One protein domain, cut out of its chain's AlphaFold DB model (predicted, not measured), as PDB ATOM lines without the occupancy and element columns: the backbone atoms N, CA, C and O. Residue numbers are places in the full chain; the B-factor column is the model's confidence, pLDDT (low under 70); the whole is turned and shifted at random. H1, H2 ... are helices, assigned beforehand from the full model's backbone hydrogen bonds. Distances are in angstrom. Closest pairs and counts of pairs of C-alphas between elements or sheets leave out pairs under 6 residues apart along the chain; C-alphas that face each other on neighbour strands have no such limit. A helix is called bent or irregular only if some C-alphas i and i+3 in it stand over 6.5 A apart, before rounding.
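Overview. This is residues 632 to 681 of the 1100 residues of an uncharacterized protein of Fusarium kuroshium (UniProt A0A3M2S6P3). Two short helices, H2 and H3, pack on each other at a steep angle, and the shorter H1 sits at one end of this pair, near the last residues of H3, so placed that the three helix centres make a triangle. The chain goes round from H1 through H2 to H3, whose end comes back toward H1, and the last printed residues, 679 to 681, lead away from the helices. The printed part has 50 residues with three named helices, in the order H1, H2, H3, and no named strand; its class is all helix. It is compact, with a radius of gyration of the C-alphas of 10.8 A, and the C-alphas span 30 by 25 by 15 A along their three main axes.

Arrangement. The two longest helices are H2, residues 645 to 655, and H3, residues 663 to 673. They touch, with 8 pairs of C-alphas within 8 A; the closest C-alphas are those of Cys 651 and Cys 670, 5.4 A apart. They run opposite ways at a steep tilt of 69 degrees, only just short of about perpendicular. H1, residues 633 to 640, only just touches H3, with 3 pairs of C-alphas within 8 A, the closest being those of Cys 636 and Ile 673 at 7.2 A. The lines of H1 and H3 are about perpendicular, but only just, at 72 degrees. H1 and H2 are close but not clearly touching: their closest C-alphas, those of Val 639 and Lys 645, are 7.8 A apart, and their lines are about perpendicular at 89 degrees. In H1 and H2 every O i to N i+4 pair is within hydrogen-bond range; in H3 4 of 7 are.

Along the chain. H2 runs from Lys 645 to Arg 655, 15.2 A from first to last C-alpha. H3 runs from Tyr 663 to Ile 673, 15.3 A, and ends with C-alpha 673 at (156.078, 126.709, 163.604). H3 is irregular, but only just: C-alphas 665 and 668 are 6.8 A apart, and its line is a rough one. H1 runs from Glu 633 to Lys 640, 10.7 A, and begins with C-alpha 633 at (152.843, 136.404, 159.817).

Size, cuts and confidence. The two C-alphas farthest apart are those of Glu 633 and Thr 660, 30.6 A. The printed part has no cut. The link from H1 to H2, 4 residues, is tight, and the link from H2 to H3, 7 residues, is short. The mean pLDDT of the printed part is 83.3; residues 632 to 633 and 679 to 681 are under 70.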
ATOM      1  N   PRO A 632     156.375 134.368 157.293       67.38
ATOM      2  CA  PRO A 632     155.062 134.950 157.018       67.38
ATOM      3  C   PRO A 632     154.162 134.974 158.262       67.38
ATOM      4  O   PRO A 632     153.885 133.930 158.857       67.38
ATOM      5  N   GLU A 633     153.658 136.157 158.614       68.44
ATOM      6  CA  GLU A 633     152.843 136.404 159.817       68.44
ATOM      7  C   GLU A 633     151.563 135.541 159.862       68.44
ATOM      8  O   GLU A 633     151.171 135.060 160.928       68.44
ATOM      9  N   ASP A 634     150.990 135.239 158.692       83.38
ATOM     10  CA  ASP A 634     149.849 134.335 158.472       83.38
ATOM     11  C   ASP A 634     150.039 132.935 159.096       83.38
ATOM     12  O   ASP A 634     149.095 132.356 159.641       83.38
ATOM     13  N   ILE A 635     151.265 132.390 159.104       85.94
ATOM     14  CA  ILE A 635     151.533 131.082 159.731       85.94
ATOM     15  C   ILE A 635     151.347 131.181 161.247       85.94
ATOM     16  O   ILE A 635     150.668 130.343 161.845       85.94
ATOM     17  N   CYS A 636     151.889 132.228 161.875       88.12
ATOM     18  CA  CYS A 636     151.734 132.432 163.312       88.12
ATOM     19  C   CYS A 636     150.295 132.806 163.697       88.12
ATOM     20  O   CYS A 636     149.848 132.458 164.792       88.12
ATOM     21  N   GLU A 637     149.539 133.461 162.815       92.19
ATOM     22  CA  GLU A 637     148.119 133.732 163.045       92.19
ATOM     23  C   GLU A 637     147.264 132.452 162.975       92.19
ATOM     24  O   GLU A 637     146.377 132.253 163.808       92.19
ATOM     25  N   LYS A 638     147.569 131.532 162.049       88.94
ATOM     26  CA  LYS A 638     146.919 130.209 161.959       88.94
ATOM     27  C   LYS A 638     147.252 129.293 163.139       88.94
ATOM     28  O   LYS A 638     146.363 128.593 163.623       88.94
ATOM     29  N   VAL A 639     148.489 129.347 163.641       92.69
ATOM     30  CA  VAL A 639     148.896 128.723 164.917       92.69
ATOM     31  C   VAL A 639     148.050 129.290 166.067       92.69
ATOM     32  O   VAL A 639     147.325 128.542 166.716       92.69
ATOM     33  N   LYS A 640     147.992 130.621 166.241       89.25
ATOM     34  CA  LYS A 640     147.158 131.271 167.281       89.25
ATOM     35  C   LYS A 640     145.662 130.936 167.190       89.25
ATOM     36  O   LYS A 640     145.006 130.817 168.221       89.25
ATOM     37  N   LYS A 641     145.116 130.775 165.980       91.38
ATOM     38  CA  LYS A 641     143.717 130.364 165.744       91.38
ATOM     39  C   LYS A 641     143.486 128.850 165.903       91.38
ATOM     40  O   LYS A 641     142.352 128.392 165.791       91.38
ATOM     41  N   GLY A 642     144.527 128.068 166.196       88.69
ATOM     42  CA  GLY A 642     144.427 126.644 166.513       88.69
ATOM     43  C   GLY A 642     144.198 125.729 165.307       88.69
ATOM     44  O   GLY A 642     143.629 124.649 165.478       88.69
ATOM     45  N   TYR A 643     144.628 126.131 164.104       86.75
ATOM     46  CA  TYR A 643     144.525 125.300 162.893       86.75
ATOM     47  C   TYR A 643     145.525 124.129 162.860       86.75
ATOM     48  O   TYR A 643     145.333 123.208 162.072       86.75
ATOM     49  N   TYR A 644     146.555 124.141 163.716       89.62
ATOM     50  CA  TYR A 644     147.662 123.168 163.721       89.62
ATOM     51  C   TYR A 644     147.804 122.396 165.047       89.62
ATOM     52  O   TYR A 644     148.895 121.977 165.426       89.62
ATOM     53  N   LYS A 645     146.702 122.199 165.785       87.19
ATOM     54  CA  LYS A 645     146.708 121.558 167.120       87.19
ATOM     55  C   LYS A 645     147.346 120.164 167.148       87.19
ATOM     56  O   LYS A 645     147.884 119.764 168.175       87.19
ATOM     57  N   ARG A 646     147.272 119.401 166.050       90.06
ATOM     58  CA  ARG A 646     147.886 118.065 165.963       90.06
ATOM     59  C   ARG A 646     149.404 118.182 165.863       90.06
ATOM     60  O   ARG A 646     150.128 117.486 166.568       90.06
ATOM     61  N   GLU A 647     149.866 119.084 165.011       90.06
ATOM     62  CA  GLU A 647     151.272 119.346 164.740       90.06
ATOM     63  C   GLU A 647     151.949 120.010 165.948       90.06
ATOM     64  O   GLU A 647     153.070 119.651 166.285       90.06
ATOM     65  N   GLU A 648     151.256 120.889 166.678       88.44
ATOM     66  CA  GLU A 648     151.726 121.439 167.960       88.44
ATOM     67  C   GLU A 648     152.030 120.338 168.988       88.44
ATOM     68  O   GLU A 648     153.110 120.331 169.581       88.44
ATOM     69  N   VAL A 649     151.117 119.371 169.154       91.31
ATOM     70  CA  VAL A 649     151.305 118.223 170.060       91.31
ATOM     71  C   VAL A 649     152.455 117.327 169.591       91.31
ATOM     72  O   VAL A 649     153.280 116.923 170.408       91.31
ATOM     73  N   VAL A 650     152.559 117.052 168.287       92.12
ATOM     74  CA  VAL A 650     153.674 116.272 167.717       92.12
ATOM     75  C   VAL A 650     155.012 116.983 167.940       92.12
ATOM     76  O   VAL A 650     155.970 116.359 168.395       92.12
ATOM     77  N   CYS A 651     155.092 118.293 167.713       92.19
ATOM     78  CA  CYS A 651     156.323 119.058 167.903       92.19
ATOM     79  C   CYS A 651     156.719 119.217 169.380       92.19
ATOM     80  O   CYS A 651     157.914 119.258 169.683       92.19
ATOM     81  N   ASP A 652     155.757 119.262 170.304       90.31
ATOM     82  CA  ASP A 652     156.019 119.213 171.746       90.31
ATOM     83  C   ASP A 652     156.485 117.814 172.198       90.31
ATOM     84  O   ASP A 652     157.468 117.703 172.931       90.31
ATOM     85  N   GLN A 653     155.881 116.734 171.685       90.88
ATOM     86  CA  GLN A 653     156.356 115.361 171.911       90.88
ATOM     87  C   GLN A 653     157.772 115.141 171.358       90.88
ATOM     88  O   GLN A 653     158.604 114.540 172.038       90.88
ATOM     89  N   ILE A 654     158.077 115.669 170.167       90.00
ATOM     90  CA  ILE A 654     159.423 115.641 169.579       90.00
ATOM     91  C   ILE A 654     160.405 116.429 170.458       90.00
ATOM     92  O   ILE A 654     161.468 115.912 170.797       90.00
ATOM     93  N   ARG A 655     160.043 117.645 170.894       86.56
ATOM     94  CA  ARG A 655     160.871 118.473 171.792       86.56
ATOM     95  C   ARG A 655     161.141 117.790 173.139       86.56
ATOM     96  O   ARG A 655     162.218 117.978 173.695       86.56
ATOM     97  N   LYS A 656     160.187 117.009 173.650       90.19
ATOM     98  CA  LYS A 656     160.297 116.245 174.906       90.19
ATOM     99  C   LYS A 656     160.974 114.875 174.747       90.19
ATOM    100  O   LYS A 656     161.147 114.185 175.744       90.19
ATOM    101  N   GLY A 657     161.345 114.468 173.529       85.00
ATOM    102  CA  GLY A 657     161.925 113.145 173.259       85.00
ATOM    103  C   GLY A 657     160.941 111.976 173.421       85.00
ATOM    104  O   GLY A 657     161.368 110.836 173.571       85.00
ATOM    105  N   LEU A 658     159.632 112.251 173.405       82.81
ATOM    106  CA  LEU A 658     158.552 111.277 173.621       82.81
ATOM    107  C   LEU A 658     157.908 110.776 172.317       82.81
ATOM    108  O   LEU A 658     157.055 109.892 172.352       82.81
ATOM    109  N   TYR A 659     158.271 111.352 171.169       91.75
ATOM    110  CA  TYR A 659     157.685 110.997 169.876       91.75
ATOM    111  C   TYR A 659     158.348 109.756 169.263       91.75
ATOM    112  O   TYR A 659     159.552 109.746 169.016       91.75
ATOM    113  N   THR A 660     157.548 108.732 168.966       77.94
ATOM    114  CA  THR A 660     157.995 107.441 168.405       77.94
ATOM    115  C   THR A 660     157.762 107.298 166.893       77.94
ATOM    116  O   THR A 660     157.974 106.222 166.337       77.94
ATOM    117  N   GLY A 661     157.311 108.360 166.215       85.56
ATOM    118  CA  GLY A 661     157.059 108.367 164.770       85.56
ATOM    119  C   GLY A 661     158.275 108.753 163.913       85.56
ATOM    120  O   GLY A 661     159.380 108.980 164.403       85.56
ATOM    121  N   ASP A 662     158.059 108.854 162.599       86.81
ATOM    122  CA  ASP A 662     159.099 109.160 161.607       86.81
ATOM    123  C   ASP A 662     159.530 110.638 161.661       86.81
ATOM    124  O   ASP A 662     159.016 111.494 160.937       86.81
ATOM    125  N   TYR A 663     160.499 110.921 162.536       79.38
ATOM    126  CA  TYR A 663     161.063 112.249 162.813       79.38
ATOM    127  C   TYR A 663     161.362 113.078 161.549       79.38
ATOM    128  O   TYR A 663     161.096 114.279 161.519       79.38
ATOM    129  N   LYS A 664     161.840 112.437 160.471       82.38
ATOM    130  CA  LYS A 664     162.235 113.110 159.218       82.38
ATOM    131  C   LYS A 664     161.070 113.761 158.466       82.38
ATOM    132  O   LYS A 664     161.309 114.644 157.644       82.38
ATOM    133  N   LYS A 665     159.830 113.322 158.704       80.62
ATOM    134  CA  LYS A 665     158.630 113.898 158.071       80.62
ATOM    135  C   LYS A 665     158.099 115.115 158.823       80.62
ATOM    136  O   LYS A 665     157.625 116.052 158.188       80.62
ATOM    137  N   GLU A 666     158.219 115.112 160.148       85.88
ATOM    138  CA  GLU A 666     157.638 116.136 161.027       85.88
ATOM    139  C   GLU A 666     158.622 117.287 161.325       85.88
ATOM    140  O   GLU A 666     158.215 118.442 161.461       85.88
ATOM    141  N   GLU A 667     159.936 117.019 161.347       83.62
ATOM    142  CA  GLU A 667     160.988 118.022 161.593       83.62
ATOM    143  C   GLU A 667     160.888 119.288 160.701       83.62
ATOM    144  O   GLU A 667     160.978 120.400 161.242       83.62
ATOM    145  N   PRO A 668     160.636 119.204 159.374       86.31
ATOM    146  CA  PRO A 668     160.483 120.390 158.528       86.31
ATOM    147  C   PRO A 668     159.255 121.242 158.875       86.31
ATOM    148  O   PRO A 668     159.244 122.440 158.583       86.31
ATOM    149  N   PHE A 669     158.217 120.647 159.471       83.56
ATOM    150  CA  PHE A 669     157.023 121.366 159.912       83.56
ATOM    151  C   PHE A 669     157.246 121.993 161.291       83.56
ATOM    152  O   PHE A 669     157.014 123.192 161.468       83.56
ATOM    153  N   CYS A 670     157.816 121.234 162.230       89.38
ATOM    154  CA  CYS A 670     158.173 121.742 163.552       89.38
ATOM    155  C   CYS A 670     159.120 122.939 163.478       89.38
ATOM    156  O   CYS A 670     158.900 123.924 164.180       89.38
ATOM    157  N   ASN A 671     160.114 122.917 162.586       87.75
ATOM    158  CA  ASN A 671     161.011 124.056 162.383       87.75
ATOM    159  C   ASN A 671     160.298 125.308 161.828       87.75
ATOM    160  O   ASN A 671     160.700 126.418 162.173       87.75
ATOM    161  N   LYS A 672     159.212 125.164 161.053       89.62
ATOM    162  CA  LYS A 672     158.413 126.304 160.558       89.62
ATOM    163  C   LYS A 672     157.567 126.957 161.652       89.62
ATOM    164  O   LYS A 672     157.511 128.181 161.710       89.62
ATOM    165  N   ILE A 673     156.940 126.170 162.531       91.19
ATOM    166  CA  ILE A 673     156.078 126.709 163.604       91.19
ATOM    167  C   ILE A 673     156.835 127.052 164.899       91.19
ATOM    168  O   ILE A 673     156.297 127.754 165.754       91.19
ATOM    169  N   LYS A 674     158.102 126.627 165.042       84.12
ATOM    170  CA  LYS A 674     158.949 126.832 166.239       84.12
ATOM    171  C   LYS A 674     159.023 128.283 166.724       84.12
ATOM    172  O   LYS A 674     159.146 128.496 167.926       84.12
ATOM    173  N   HIS A 675     158.952 129.248 165.807       84.38
ATOM    174  CA  HIS A 675     159.012 130.687 166.095       84.38
ATOM    175  C   HIS A 675     157.651 131.309 166.460       84.38
ATOM    176  O   HIS A 675     157.618 132.414 166.990       84.38
ATOM    177  N   CYS A 676     156.542 130.608 166.202       85.44
ATOM    178  CA  CYS A 676     155.184 131.058 166.523       85.44
ATOM    179  C   CYS A 676     154.687 130.556 167.890       85.44
ATOM    180  O   CYS A 676     153.713 131.086 168.424       85.44
ATOM    181  N   LEU A 677     155.327 129.520 168.443       84.69
ATOM    182  CA  LEU A 677     154.996 128.959 169.753       84.69
ATOM    183  C   LEU A 677     155.527 129.861 170.882       84.69
ATOM    184  O   LEU A 677     156.662 130.335 170.784       84.69
ATOM    185  N   PRO A 678     154.761 130.077 171.970       72.94
ATOM    186  CA  PRO A 678     155.198 130.920 173.076       72.94
ATOM    187  C   PRO A 678     156.504 130.399 173.687       72.94
ATOM    188  O   PRO A 678     156.648 129.217 174.015       72.94
ATOM    189  N   TYR A 679     157.468 131.307 173.831       42.47
ATOM    190  CA  TYR A 679     158.781 131.016 174.390       42.47
ATOM    191  C   TYR A 679     158.657 130.887 175.912       42.47
ATOM    192  O   TYR A 679     158.781 131.866 176.645       42.47
ATOM    193  N   TYR A 680     158.377 129.676 176.396       39.91
ATOM    194  CA  TYR A 680     158.450 129.382 177.825       39.91
ATOM    195  C   TYR A 680     159.892 129.587 178.296       39.91
ATOM    196  O   TYR A 680     160.788 128.826 177.926       39.91
ATOM    197  N   ALA A 681     160.112 130.634 179.093       31.34
ATOM    198  CA  ALA A 681     161.382 130.844 179.767       31.34
ATOM    199  C   ALA A 681     161.689 129.620 180.652       31.34
ATOM    200  O   ALA A 681     160.780 129.132 181.333       31.34
TER     201      ALA A 681